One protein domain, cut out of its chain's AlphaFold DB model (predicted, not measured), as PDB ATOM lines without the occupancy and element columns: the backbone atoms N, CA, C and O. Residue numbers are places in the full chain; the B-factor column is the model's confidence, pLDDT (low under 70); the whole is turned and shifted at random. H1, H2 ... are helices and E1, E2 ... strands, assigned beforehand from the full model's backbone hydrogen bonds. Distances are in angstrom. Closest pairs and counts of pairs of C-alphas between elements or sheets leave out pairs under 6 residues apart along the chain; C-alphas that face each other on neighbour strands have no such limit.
ATOM      1  N   ILE A   2     -38.875 -15.756  25.993       65.94
ATOM      2  CA  ILE A   2     -37.417 -15.718  25.893       65.94
ATOM      3  C   ILE A   2     -36.930 -17.021  25.250       65.94
ATOM      4  O   ILE A   2     -37.415 -18.093  25.607       65.94
ATOM      5  N   ARG A   3     -36.008 -16.929  24.288       73.31
ATOM      6  CA  ARG A   3     -35.393 -18.081  23.618       73.31
ATOM      7  C   ARG A   3     -33.879 -17.958  23.661       73.31
ATOM      8  O   ARG A   3     -33.349 -16.873  23.445       73.31
ATOM      9  N   VAL A   4     -33.207 -19.075  23.899       71.69
ATOM     10  CA  VAL A   4     -31.753 -19.203  23.821       71.69
ATOM     11  C   VAL A   4     -31.405 -19.809  22.463       71.69
ATOM     12  O   VAL A   4     -31.774 -20.961  22.209       71.69
ATOM     13  N   PRO A   5     -30.725 -19.064  21.573       78.44
ATOM     14  CA  PRO A   5     -30.300 -19.592  20.284       78.44
ATOM     15  C   PRO A   5     -29.506 -20.892  20.448       78.44
ATOM     16  O   PRO A   5     -28.633 -20.997  21.305       78.44
ATOM     17  N   GLY A   6     -29.850 -21.905  19.653       80.38
ATOM     18  CA  GLY A   6     -29.175 -23.204  19.689       80.38
ATOM     19  C   GLY A   6     -29.466 -24.071  20.921       80.38
ATOM     20  O   GLY A   6     -28.859 -25.131  21.049       80.38
ATOM     21  N   SER A   7     -30.376 -23.677  21.826       77.88
ATOM     22  CA  SER A   7     -30.733 -24.502  22.987       77.88
ATOM     23  C   SER A   7     -32.195 -24.349  23.423       77.88
ATOM     24  O   SER A   7     -32.566 -23.481  24.223       77.88
ATOM     25  N   ASP A   8     -33.030 -25.273  22.952       84.75
ATOM     26  CA  ASP A   8     -34.426 -25.384  23.385       84.75
ATOM     27  C   ASP A   8     -34.532 -25.762  24.866       84.75
ATOM     28  O   ASP A   8     -35.372 -25.227  25.584       84.75
ATOM     29  N   GLU A   9     -33.629 -26.615  25.359       85.88
ATOM     30  CA  GLU A   9     -33.594 -27.020  26.767       85.88
ATOM     31  C   GLU A   9     -33.429 -25.813  27.700       85.88
ATOM     32  O   GLU A   9     -34.219 -25.639  28.628       85.88
ATOM     33  N   LYS A  10     -32.465 -24.923  27.423       80.75
ATOM     34  CA  LYS A  10     -32.282 -23.689  28.204       80.75
ATOM     35  C   LYS A  10     -33.482 -22.752  28.077       80.75
ATOM     36  O   LYS A  10     -33.865 -22.110  29.050       80.75
ATOM     37  N   SER A  11     -34.109 -22.703  26.903       77.81
ATOM     38  CA  SER A  11     -35.327 -21.911  26.689       77.81
ATOM     39  C   SER A  11     -36.491 -22.406  27.559       77.81
ATOM     40  O   SER A  11     -37.219 -21.594  28.127       77.81
ATOM     41  N   LEU A  12     -36.638 -23.725  27.730       86.12
ATOM     42  CA  LEU A  12     -37.679 -24.343  28.563       86.12
ATOM     43  C   LEU A  12     -37.476 -24.115  30.069       86.12
ATOM     44  O   LEU A  12     -38.438 -24.203  30.833       86.12
ATOM     45  N   GLN A  13     -36.255 -23.804  30.512       87.12
ATOM     46  CA  GLN A  13     -35.982 -23.502  31.922       87.12
ATOM     47  C   GLN A  13     -36.546 -22.141  32.354       87.12
ATOM     48  O   GLN A  13     -36.790 -21.927  33.546       87.12
ATOM     49  N   ILE A  14     -36.787 -21.237  31.400       85.75
ATOM     50  CA  ILE A  14     -37.331 -19.909  31.663       85.75
ATOM     51  C   ILE A  14     -38.862 -19.963  31.594       85.75
ATOM     52  O   ILE A  14     -39.474 -19.923  30.528       85.75
ATOM     53  N   SER A  15     -39.493 -20.015  32.767       86.38
ATOM     54  CA  SER A  15     -40.945 -19.879  32.921       86.38
ATOM     55  C   SER A  15     -41.522 -18.670  32.175       86.38
ATOM     56  O   SER A  15     -40.943 -17.587  32.164       86.38
ATOM     57  N   ARG A  16     -42.727 -18.828  31.609       85.12
ATOM     58  CA  ARG A  16     -43.447 -17.748  30.899       85.12
ATOM     59  C   ARG A  16     -43.720 -16.525  31.781       85.12
ATOM     60  O   ARG A  16     -43.658 -15.405  31.295       85.12
ATOM     61  N   ARG A  17     -44.020 -16.764  33.060       86.50
ATOM     62  CA  ARG A  17     -44.129 -15.763  34.129       86.50
ATOM     63  C   ARG A  17     -43.014 -16.052  35.130       86.50
ATOM     64  O   ARG A  17     -43.254 -16.734  36.113       86.50
ATOM     65  N   HIS A  18     -41.777 -15.685  34.803       87.62
ATOM     66  CA  HIS A  18     -40.626 -16.044  35.641       87.62
ATOM     67  C   HIS A  18     -40.441 -15.104  36.825       87.62
ATOM     68  O   HIS A  18     -40.056 -15.520  37.912       87.62
ATOM     69  N   LEU A  19     -40.691 -13.828  36.577       87.94
ATOM     70  CA  LEU A  19     -40.311 -12.739  37.441       87.94
ATOM     71  C   LEU A  19     -41.363 -11.647  37.347       87.94
ATOM     72  O   LEU A  19     -41.947 -11.441  36.282       87.94
ATOM     73  N   GLU A  20     -41.544 -10.933  38.441       87.12
ATOM     74  CA  GLU A  20     -42.324  -9.713  38.513       87.12
ATOM     75  C   GLU A  20     -41.469  -8.629  39.173       87.12
ATOM     76  O   GLU A  20     -40.731  -8.907  40.122       87.12
ATOM     77  N   ILE A  21     -41.548  -7.408  38.647       86.12
ATOM     78  CA  ILE A  21     -40.967  -6.223  39.275       86.12
ATOM     79  C   ILE A  21     -42.129  -5.334  39.695       86.12
ATOM     80  O   ILE A  21     -42.960  -4.975  38.863       86.12
ATOM     81  N   GLN A  22     -42.172  -4.987  40.974       83.81
ATOM     82  CA  GLN A  22     -43.151  -4.065  41.535       83.81
ATOM     83  C   GLN A  22     -42.454  -2.774  41.937       83.81
ATOM     84  O   GLN A  22     -41.345  -2.805  42.472       83.81
ATOM     85  N   GLN A  23     -43.106  -1.644  41.693       81.75
ATOM     86  CA  GLN A  23     -42.698  -0.364  42.254       81.75
ATOM     87  C   GLN A  23     -43.680   0.002  43.364       81.75
ATOM     88  O   GLN A  23     -44.882   0.062  43.119       81.75
ATOM     89  N   ILE A  24     -43.164   0.242  44.568       79.31
ATOM     90  CA  ILE A  24     -43.939   0.742  45.705       79.31
ATOM     91  C   ILE A  24     -43.288   2.061  46.104       79.31
ATOM     92  O   ILE A  24     -42.109   2.101  46.462       79.31
ATOM     93  N   ASP A  25     -44.033   3.152  45.955       83.19
ATOM     94  CA  ASP A  25     -43.526   4.521  46.056       83.19
ATOM     95  C   ASP A  25     -42.318   4.774  45.126       83.19
ATOM     96  O   ASP A  25     -42.438   4.847  43.899       83.19
ATOM     97  N   THR A  26     -41.130   4.916  45.715       78.75
ATOM     98  CA  THR A  26     -39.865   5.186  45.011       78.75
ATOM     99  C   THR A  26     -38.940   3.973  44.967       78.75
ATOM    100  O   THR A  26     -37.855   4.050  44.389       78.75
ATOM    101  N   GLU A  27     -39.362   2.856  45.556       82.06
ATOM    102  CA  GLU A  27     -38.565   1.645  45.679       82.06
ATOM    103  C   GLU A  27     -39.039   0.577  44.694       82.06
ATOM    104  O   GLU A  27     -40.227   0.440  44.400       82.06
ATOM    105  N   TYR A  28     -38.083  -0.196  44.185       86.31
ATOM    106  CA  TYR A  28     -38.346  -1.316  43.294       86.31
ATOM    107  C   TYR A  28     -38.124  -2.625  44.037       86.31
ATOM    108  O   TYR A  28     -37.145  -2.788  44.767       86.31
ATOM    109  N   PHE A  29     -39.014  -3.577  43.804       87.75
ATOM    110  CA  PHE A  29     -38.966  -4.910  44.372       87.75
ATOM    111  C   PHE A  29     -39.028  -5.943  43.265       87.75
ATOM    112  O   PHE A  29     -39.701  -5.760  42.254       87.75
ATOM    113  N   ILE A  30     -38.345  -7.055  43.485       91.44
ATOM    114  CA  ILE A  30     -38.397  -8.232  42.637       91.44
ATOM    115  C   ILE A  30     -39.111  -9.362  43.357       91.44
ATOM    116  O   ILE A  30     -38.876  -9.606  44.541       91.44
ATOM    117  N   ILE A  31     -39.962 -10.068  42.622       89.81
ATOM    118  CA  ILE A  31     -40.679 -11.242  43.101       89.81
ATOM    119  C   ILE A  31     -40.424 -12.379  42.118       89.81
ATOM    120  O   ILE A  31     -40.713 -12.273  40.923       89.81
ATOM    121  N   ASP A  32     -39.893 -13.491  42.623       93.81
ATOM    122  CA  ASP A  32     -39.767 -14.710  41.833       93.81
ATOM    123  C   ASP A  32     -41.137 -15.384  41.661       93.81
ATOM    124  O   ASP A  32     -41.863 -15.598  42.633       93.81
ATOM    125  N   LYS A  33     -41.477 -15.738  40.420       91.19
ATOM    126  CA  LYS A  33     -42.706 -16.460  40.044       91.19
ATOM    127  C   LYS A  33     -42.395 -17.831  39.429       91.19
ATOM    128  O   LYS A  33     -43.220 -18.409  38.725       91.19
ATOM    129  N   SER A  34     -41.172 -18.327  39.628       88.12
ATOM    130  CA  SER A  34     -40.610 -19.457  38.886       88.12
ATOM    131  C   SER A  34     -40.397 -20.727  39.716       88.12
ATOM    132  O   SER A  34     -39.882 -21.713  39.179       88.12
ATOM    133  N   GLY A  35     -40.770 -20.716  40.997       87.00
ATOM    134  CA  GLY A  35     -40.453 -21.790  41.937       87.00
ATOM    135  C   GLY A  35     -39.032 -21.704  42.504       87.00
ATOM    136  O   GLY A  35     -38.386 -22.735  42.688       87.00
ATOM    137  N   GLY A  36     -38.506 -20.494  42.722       83.12
ATOM    138  CA  GLY A  36     -37.195 -20.257  43.336       83.12
ATOM    139  C   GLY A  36     -36.014 -20.391  42.370       83.12
ATOM    140  O   GLY A  36     -34.926 -20.799  42.775       83.12
ATOM    141  N   ARG A  37     -36.203 -20.092  41.078       90.88
ATOM    142  CA  ARG A  37     -35.135 -20.181  40.058       90.88
ATOM    143  C   ARG A  37     -34.489 -18.840  39.720       90.88
ATOM    144  O   ARG A  37     -33.643 -18.784  38.823       90.88
ATOM    145  N   THR A  38     -34.819 -17.793  40.468       94.44
ATOM    146  CA  THR A  38     -34.149 -16.493  40.394       94.44
ATOM    147  C   THR A  38     -33.076 -16.364  41.473       94.44
ATOM    148  O   THR A  38     -33.260 -16.791  42.615       94.44
ATOM    149  N   LYS A  39     -31.942 -15.743  41.130       97.38
ATOM    150  CA  LYS A  39     -30.922 -15.314  42.093       97.38
ATOM    151  C   LYS A  39     -30.747 -13.804  42.061       97.38
ATOM    152  O   LYS A  39     -30.587 -13.247  40.980       97.38
ATOM    153  N   LEU A  40     -30.674 -13.184  43.233       96.50
ATOM    154  CA  LEU A  40     -30.283 -11.792  43.431       96.50
ATOM    155  C   LEU A  40     -28.875 -11.764  44.028       96.50
ATOM    156  O   LEU A  40     -28.624 -12.348  45.084       96.50
ATOM    157  N   ASN A  41     -27.930 -11.136  43.327       96.00
ATOM    158  CA  ASN A  41     -26.520 -11.060  43.718       96.00
ATOM    159  C   ASN A  41     -25.918 -12.437  44.056       96.00
ATOM    160  O   ASN A  41     -25.185 -12.610  45.027       96.00
ATOM    161  N   GLY A  42     -26.276 -13.447  43.254       94.12
ATOM    162  CA  GLY A  42     -25.808 -14.828  43.401       94.12
ATOM    163  C   GLY A  42     -26.558 -15.673  44.440       94.12
ATOM    164  O   GLY A  42     -26.363 -16.889  44.465       94.12
ATOM    165  N   LYS A  43     -27.448 -15.085  45.250       97.25
ATOM    166  CA  LYS A  43     -28.265 -15.810  46.235       97.25
ATOM    167  C   LYS A  43     -29.636 -16.134  45.664       97.25
ATOM    168  O   LYS A  43     -30.297 -15.247  45.138       97.25
ATOM    169  N   VAL A  44     -30.060 -17.392  45.776       96.56
ATOM    170  CA  VAL A  44     -31.423 -17.797  45.404       96.56
ATOM    171  C   VAL A  44     -32.419 -17.046  46.285       96.56
ATOM    172  O   VAL A  44     -32.244 -17.010  47.504       96.56
ATOM    173  N   ILE A  45     -33.423 -16.438  45.660       96.44
ATOM    174  CA  ILE A  45     -34.516 -15.754  46.357       96.44
ATOM    175  C   ILE A  45     -35.743 -16.664  46.441       96.44
ATOM    176  O   ILE A  45     -35.953 -17.516  45.576       96.44
ATOM    177  N   SER A  46     -36.534 -16.503  47.500       96.94
ATOM    178  CA  SER A  46     -37.747 -17.291  47.714       96.94
ATOM    179  C   SER A  46     -38.834 -16.927  46.703       96.94
ATOM    180  O   SER A  46     -39.007 -15.761  46.346       96.94
ATOM    181  N   GLU A  47     -39.606 -17.927  46.281       94.56
ATOM    182  CA  GLU A  47     -40.776 -17.724  45.428       94.56
ATOM    183  C   GLU A  47     -41.827 -16.849  46.136       94.56
ATOM    184  O   GLU A  47     -42.077 -17.008  47.331       94.56
ATOM    185  N   ASN A  48     -42.467 -15.943  45.391       91.88
ATOM    186  CA  ASN A  48     -43.550 -15.063  45.846       91.88
ATOM    187  C   ASN A  48     -43.214 -14.124  47.019       91.88
ATOM    188  O   ASN A  48     -44.112 -13.458  47.530       91.88
ATOM    189  N   GLN A  49     -41.946 -14.016  47.417       95.38
ATOM    190  CA  GLN A  49     -41.491 -13.060  48.420       95.38
ATOM    191  C   GLN A  49     -40.841 -11.846  47.733       95.38
ATOM    192  O   GLN A  49     -40.018 -12.046  46.836       95.38
ATOM    193  N   PRO A  50     -41.179 -10.603  48.124       92.75
ATOM    194  CA  PRO A  50     -40.536  -9.414  47.577       92.75
ATOM    195  C   PRO A  50     -39.130  -9.225  48.149       92.75
ATOM    196  O   PRO A  50     -38.902  -9.349  49.354       92.75
ATOM    197  N   TYR A  51     -38.194  -8.875  47.272       95.38
ATOM    198  CA  TYR A  51     -36.830  -8.477  47.617       95.38
ATOM    199  C   TYR A  51     -36.548  -7.099  47.030       95.38
ATOM    200  O   TYR A  51     -36.877  -6.851  45.876       95.38
ATOM    201  N   SER A  52     -35.949  -6.199  47.811       94.31
ATOM    202  CA  SER A  52     -35.584  -4.867  47.314       94.31
ATOM    203  C   SER A  52     -34.542  -4.980  46.200       94.31
ATOM    204  O   SER A  52     -33.579  -5.741  46.326       94.31
ATOM    205  N   LEU A  53     -34.749  -4.223  45.125       88.94
ATOM    206  CA  LEU A  53     -33.795  -4.037  44.045       88.94
ATOM    207  C   LEU A  53     -33.031  -2.737  44.238       88.94
ATOM    208  O   LEU A  53     -33.613  -1.665  44.402       88.94
ATOM    209  N   GLN A  54     -31.716  -2.836  44.130       89.62
ATOM    210  CA  GLN A  54     -30.804  -1.709  44.142       89.62
ATOM    211  C   GLN A  54     -30.124  -1.560  42.775       89.62
ATOM    212  O   GLN A  54     -29.962  -2.537  42.032       89.62
ATOM    213  N   PRO A  55     -29.701  -0.341  42.398       84.94
ATOM    214  CA  PRO A  55     -28.884  -0.161  41.209       84.94
ATOM    215  C   PRO A  55     -27.642  -1.056  41.267       84.94
ATOM    216  O   PRO A  55     -26.986  -1.150  42.304       84.94
ATOM    217  N   ARG A  56     -27.282  -1.641  40.121       86.12
ATOM    218  CA  ARG A  56     -26.153  -2.565  39.912       86.12
ATOM    219  C   ARG A  56     -26.334  -3.959  40.513       86.12
ATOM    220  O   ARG A  56     -25.416  -4.776  40.406       86.12
ATOM    221  N   ASP A  57     -27.496  -4.252  41.091       92.19
ATOM    222  CA  ASP A  57     -27.833  -5.619  41.468       92.19
ATOM    223  C   ASP A  57     -27.798  -6.544  40.252       92.19
ATOM    224  O   ASP A  57     -28.102  -6.154  39.122       92.19
ATOM    225  N   ARG A  58     -27.428  -7.801  40.491       91.81
ATOM    226  CA  ARG A  58     -27.354  -8.834  39.460       91.81
ATOM    227  C   ARG A  58     -28.450  -9.861  39.645       91.81
ATOM    228  O   ARG A  58     -28.494 -10.555  40.659       91.81
ATOM    229  N   LEU A  59     -29.277 -10.008  38.622       91.94
ATOM    230  CA  LEU A  59     -30.348 -10.989  38.570       91.94
ATOM    231  C   LEU A  59     -29.930 -12.150  37.687       91.94
ATOM    232  O   LEU A  59     -29.645 -11.962  36.513       91.94
ATOM    233  N   THR A  60     -29.897 -13.358  38.238       92.81
ATOM    234  CA  THR A  60     -29.745 -14.579  37.440       92.81
ATOM    235  C   THR A  60     -31.095 -15.264  37.313       92.81
ATOM    236  O   THR A  60     -31.664 -15.676  38.319       92.81
ATOM    237  N   ILE A  61     -31.583 -15.420  36.088       89.38
ATOM    238  CA  ILE A  61     -32.871 -16.039  35.764       89.38
ATOM    239  C   ILE A  61     -32.597 -17.452  35.255       89.38
ATOM    240  O   ILE A  61     -31.902 -17.628  34.252       89.38
ATOM    241  N   ALA A  62     -33.114 -18.462  35.959       89.44
ATOM    242  CA  ALA A  62     -32.986 -19.881  35.621       89.44
ATOM    243  C   ALA A  62     -31.545 -20.406  35.423       89.44
ATOM    244  O   ALA A  62     -31.366 -21.473  34.853       89.44
ATOM    245  N   ASN A  63     -30.508 -19.684  35.870       89.50
ATOM    246  CA  ASN A  63     -29.098 -19.913  35.487       89.50
ATOM    247  C   ASN A  63     -28.818 -19.814  33.975       89.50
ATOM    248  O   ASN A  63     -27.792 -20.299  33.503       89.50
ATOM    249  N   VAL A  64     -29.716 -19.180  33.224       87.81
ATOM    250  CA  VAL A  64     -29.599 -19.008  31.774       87.81
ATOM    251  C   VAL A  64     -29.211 -17.577  31.427       87.81
ATOM    252  O   VAL A  64     -28.389 -17.364  30.542       87.81
ATOM    253  N   ILE A  65     -29.787 -16.600  32.130       85.19
ATOM    254  CA  ILE A  65     -29.620 -15.175  31.829       85.19
ATOM    255  C   ILE A  65     -29.133 -14.462  33.074       85.19
ATOM    256  O   ILE A  65     -29.641 -14.716  34.166       85.19
ATOM    257  N   VAL A  66     -28.173 -13.559  32.896       86.19
ATOM    258  CA  VAL A  66     -27.735 -12.628  33.933       86.19
ATOM    259  C   VAL A  66     -28.062 -11.214  33.471       86.19
ATOM    260  O   VAL A  66     -27.629 -10.804  32.399       86.19
ATOM    261  N   LEU A  67     -28.827 -10.485  34.275       85.25
ATOM    262  CA  LEU A  67     -29.188  -9.089  34.056       85.25
ATOM    263  C   LEU A  67     -28.524  -8.224  35.128       85.25
ATOM    264  O   LEU A  67     -28.456  -8.625  36.291       85.25
ATOM    265  N   GLU A  68     -28.064  -7.037  34.747       86.12
ATOM    266  CA  GLU A  68     -27.670  -5.988  35.689       86.12
ATOM    267  C   GLU A  68     -28.798  -4.959  35.794       86.12
ATOM    268  O   GLU A  68     -29.343  -4.507  34.785       86.12
ATOM    269  N   VAL A  69     -29.168  -4.604  37.021       84.00
ATOM    270  CA  VAL A  69     -30.268  -3.685  37.302       84.00
ATOM    271  C   VAL A  69     -29.787  -2.245  37.158       84.00
ATOM    272  O   VAL A  69     -28.893  -1.796  37.873       84.00
ATOM    273  N   LEU A  70     -30.424  -1.487  36.269       82.31
ATOM    274  CA  LEU A  70     -30.204  -0.050  36.114       82.31
ATOM    275  C   LEU A  70     -31.488   0.695  36.483       82.31
ATOM    276  O   LEU A  70     -32.459   0.665  35.732       82.31
ATOM    277  N   ILE A  71     -31.493   1.384  37.625       78.69
ATOM    278  CA  ILE A  71     -32.635   2.198  38.061       78.69
ATOM    279  C   ILE A  71     -32.361   3.649  37.676       78.69
ATOM    280  O   ILE A  71     -31.413   4.266  38.161       78.69
ATOM    281  N   ARG A  72     -33.184   4.198  36.778       74.62
ATOM    282  CA  ARG A  72     -33.133   5.615  36.412       74.62
ATOM    283  C   ARG A  72     -34.171   6.364  37.231       74.62
ATOM    284  O   ARG A  72     -35.364   6.195  37.014       74.62
ATOM    285  N   VAL A  73     -33.714   7.218  38.139       63.69
ATOM    286  CA  VAL A  73     -34.604   8.151  38.832       63.69
ATOM    287  C   VAL A  73     -34.830   9.336  37.902       63.69
ATOM    288  O   VAL A  73     -33.897  10.083  37.605       63.69
ATOM    289  N   ASN A  74     -36.059   9.505  37.412       55.41
ATOM    290  CA  ASN A  74     -36.449  10.738  36.735       55.41
ATOM    291  C   ASN A  74     -36.543  11.843  37.791       55.41
ATOM    292  O   ASN A  74     -37.596  12.089  38.376       55.41
ATOM    293  N   VAL A  75     -35.418  12.506  38.049       51.41
ATOM    294  CA  VAL A  75     -35.412  13.774  38.774       51.41
ATOM    295  C   VAL A  75     -36.089  14.773  37.843       51.41
ATOM    296  O   VAL A  75     -35.588  15.040  36.752       51.41
ATOM    297  N   GLY A  76     -37.287  15.227  38.209       43.50
ATOM    298  CA  GLY A  76     -38.124  16.064  37.356       43.50
ATOM    299  C   GLY A  76     -37.348  17.235  36.752       43.50
ATOM    300  O   GLY A  76     -36.967  18.161  37.459       43.50
ATOM    301  N   GLY A  77     -37.156  17.182  35.431       41.47
ATOM    302  CA  GLY A  77     -36.685  18.300  34.621       41.47
ATOM    303  C   GLY A  77     -35.368  18.069  33.885       41.47
ATOM    304  O   GLY A  77     -34.386  18.703  34.222       41.47
ATOM    305  N   LEU A  78     -35.355  17.235  32.839       36.47
ATOM    306  CA  LEU A  78     -34.723  17.548  31.543       36.47
ATOM    307  C   LEU A  78     -34.924  16.373  30.575       36.47
ATOM    308  O   LEU A  78     -34.394  15.281  30.767       36.47
ATOM    309  N   LYS A  79     -35.683  16.613  29.497       41.56
ATOM    310  CA  LYS A  79     -35.745  15.712  28.339       41.56
ATOM    311  C   LYS A  79     -34.347  15.627  27.733       41.56
ATOM    312  O   LYS A  79     -33.926  16.558  27.051       41.56
ATOM    313  N   THR A  80     -33.639  14.524  27.945       36.38
ATOM    314  CA  THR A  80     -32.451  14.213  27.148       36.38
ATOM    315  C   THR A  80     -32.656  12.872  26.463       36.38
ATOM    316  O   THR A  80     -32.722  11.818  27.091       36.38
ATOM    317  N   ASN A  81     -32.811  12.941  25.140       36.72
ATOM    318  CA  ASN A  81     -32.772  11.798  24.237       36.72
ATOM    319  C   ASN A  81     -31.335  11.260  24.202       36.72
ATOM    320  O   ASN A  81     -30.596  11.520  23.256       36.72
ATOM    321  N   ASN A  82     -30.913  10.551  25.244       34.06
ATOM    322  CA  ASN A  82     -29.606   9.907  25.273       34.06
ATOM    323  C   ASN A  82     -29.759   8.446  24.847       34.06
ATOM    324  O   ASN A  82     -29.995   7.555  25.661       34.06
ATOM    325  N   VAL A  83     -29.628   8.231  23.537       32.25
ATOM    326  CA  VAL A  83     -29.311   6.928  22.948       32.25
ATOM    327  C   VAL A  83     -27.882   6.593  23.377       32.25
ATOM    328  O   VAL A  83     -26.925   7.182  22.873       32.25
ATOM    329  N   ILE A  84     -27.729   5.698  24.350       35.22
ATOM    330  CA  ILE A  84     -26.412   5.229  24.792       35.22
ATOM    331  C   ILE A  84     -26.014   4.060  23.890       35.22
ATOM    332  O   ILE A  84     -26.670   3.021  23.879       35.22
ATOM    333  N   ARG A  85     -24.943   4.259  23.115       35.00
ATOM    334  CA  ARG A  85     -24.235   3.202  22.383       35.00
ATOM    335  C   ARG A  85     -23.461   2.345  23.386       35.00
ATOM    336  O   ARG A  85     -22.777   2.902  24.240       35.00
ATOM    337  N   ILE A  86     -23.574   1.023  23.276       36.50
ATOM    338  CA  ILE A  86     -22.838   0.062  24.105       36.50
ATOM    339  C   ILE A  86     -21.777  -0.599  23.224       36.50
ATOM    340  O   ILE A  86     -22.101  -1.124  22.159       36.50
ATOM    341  N   ASP A  87     -20.522  -0.524  23.667       33.69
ATOM    342  CA  ASP A  87     -19.371  -1.130  23.003       33.69
ATOM    343  C   ASP A  87     -19.416  -2.663  23.071       33.69
ATOM    344  O   ASP A  87     -19.833  -3.263  24.064       33.69
ATOM    345  N   HIS A  88     -18.975  -3.276  21.973       36.03
ATOM    346  CA  HIS A  88     -18.931  -4.715  21.745       36.03
ATOM    347  C   HIS A  88     -18.173  -5.470  22.849       36.03
ATOM    348  O   HIS A  88     -16.976  -5.263  23.041       36.03
ATOM    349  N   LEU A  89     -18.853  -6.427  23.487       37.53
ATOM    350  CA  LEU A  89     -18.224  -7.593  24.103       37.53
ATOM    351  C   LEU A  89     -18.689  -8.859  23.375       37.53
ATOM    352  O   LEU A  89     -19.826  -8.935  22.914       37.53
ATOM    353  N   ASP A  90     -17.745  -9.789  23.245       39.12
ATOM    354  CA  ASP A  90     -17.767 -10.997  22.423       39.12
ATOM    355  C   ASP A  90     -19.043 -11.857  22.488       39.12
ATOM    356  O   ASP A  90     -19.832 -11.828  23.430       39.12
ATOM    357  N   GLN A  91     -19.203 -12.612  21.402       42.03
ATOM    358  CA  GLN A  91     -20.388 -13.307  20.907       42.03
ATOM    359  C   GLN A  91     -21.111 -14.189  21.954       42.03
ATOM    360  O   GLN A  91     -20.481 -14.824  22.791       42.03
ATOM    361  N   ASP A  92     -22.448 -14.233  21.834       34.66
ATOM    362  CA  ASP A  92     -23.453 -14.995  22.615       34.66
ATOM    363  C   ASP A  92     -24.130 -14.311  23.823       34.66
ATOM    364  O   ASP A  92     -24.802 -14.967  24.626       34.66
ATOM    365  N   ALA A  93     -24.083 -12.981  23.930       35.34
ATOM    366  CA  ALA A  93     -24.950 -12.261  24.867       35.34
ATOM    367  C   ALA A  93     -26.366 -12.077  24.282       35.34
ATOM    368  O   ALA A  93     -26.587 -11.302  23.352       35.34
ATOM    369  N   LEU A  94     -27.349 -12.796  24.834       35.28
ATOM    370  CA  LEU A  94     -28.771 -12.560  24.580       35.28
ATOM    371  C   LEU A  94     -29.173 -11.217  25.209       35.28
ATOM    372  O   LEU A  94     -29.356 -11.124  26.422       35.28
ATOM    373  N   PHE A  95     -29.317 -10.182  24.382       33.97
ATOM    374  CA  PHE A  95     -29.833  -8.885  24.808       33.97
ATOM    375  C   PHE A  95     -31.353  -8.953  24.918       33.97
ATOM    376  O   PHE A  95     -32.056  -9.127  23.923       33.97
ATOM    377  N   ILE A  96     -31.860  -8.819  26.140       39.50
ATOM    378  CA  ILE A  96     -33.281  -8.596  26.389       39.50
ATOM    379  C   ILE A  96     -33.418  -7.148  26.828       39.50
ATOM    380  O   ILE A  96     -33.201  -6.812  27.991       39.50
ATOM    381  N   GLU A  97     -33.754  -6.291  25.873       36.50
ATOM    382  CA  GLU A  97     -34.287  -4.971  26.164       36.50
ATOM    383  C   GLU A  97     -35.769  -5.168  26.493       36.50
ATOM    384  O   GLU A  97     -36.580  -5.449  25.615       36.50
ATOM    385  N   ALA A  98     -36.103  -5.151  27.782       41.66
ATOM    386  CA  ALA A  98     -37.486  -5.123  28.226       41.66
ATOM    387  C   ALA A  98     -37.819  -3.679  28.596       41.66
ATOM    388  O   ALA A  98     -37.318  -3.148  29.591       41.66
ATOM    389  N   SER A  99     -38.652  -3.035  27.782       34.75
ATOM    390  CA  SER A  99     -39.276  -1.768  28.153       34.75
ATOM    391  C   SER A  99     -40.216  -2.005  29.338       34.75
ATOM    392  O   SER A  99     -40.759  -3.099  29.485       34.75
ATOM    393  N   ILE A 100     -40.518  -0.971  30.129       37.81
ATOM    394  CA  ILE A 100     -41.586  -1.045  31.149       37.81
ATOM    395  C   ILE A 100     -42.924  -1.495  30.524       37.81
ATOM    396  O   ILE A 100     -43.711  -2.135  31.197       37.81
ATOM    397  N   GLY A 101     -43.156  -1.242  29.227       32.28
ATOM    398  CA  GLY A 101     -44.322  -1.758  28.497       32.28
ATOM    399  C   GLY A 101     -44.236  -3.220  28.026       32.28
ATOM    400  O   GLY A 101     -45.269  -3.809  27.727       32.28
ATOM    401  N   ASP A 102     -43.038  -3.813  27.960       37.50
ATOM    402  CA  ASP A 102     -42.833  -5.223  27.575       37.50
ATOM    403  C   ASP A 102     -42.872  -6.164  28.788       37.50
ATOM    404  O   ASP A 102     -43.135  -7.364  28.657       37.50
TER     405      ASP A 102
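What this domain is: This is residues 2 to 102 of the 110 residues of the protein "FHA domain-containing protein" of Moorea sp. SIO3H5 (UniProt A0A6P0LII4). You will see little regular structure: two small three-stranded sheets, E1-E2-E4 and E3-E5-E6, side by side, H1 off both, and a loop, residues 74 to 91, sticking out. Both are antiparallel. The 101 printed residues run H1, then E1 to E6, mostly strand, with 33 in named elements. The whole is only just compact, close to loose: radius of gyration of the C-alphas 15.1 A, spans 46 by 35 by 24 A.

How they stand to each other: Begin at E1, residues 19 to 24, and E2, residues 27 to 32, a hairpin with N 20 and O 31 at 2.9 A. Beside E2 is E4, residues 50 to 53, N 30 and O 51 at 2.8 A. E5, residues 58 to 61, neighbours E3, residues 38 to 40, N 39 and O 60 at 2.8 A. E5 forms a hairpin with E6, residues 65 to 68, N 59 and O 67 at 2.8 A. The closest C-alphas of E2 and E3, Asp 32 and Thr 38, are 6.1 A apart. H1, residues 8 to 13, has every O i to N i+4 pair within hydrogen-bond range.

Where its parts are: Find C-alpha 8 at (-34.426, -25.384, 23.385), where H1 begins; E6 ends at C-alpha 68, (-27.670, -5.988, 35.689). E2 runs 16.8 A.

The domain as a whole: The printed part has no cut. Look for pLDDT under 70 at residues 2 and 73 to 102.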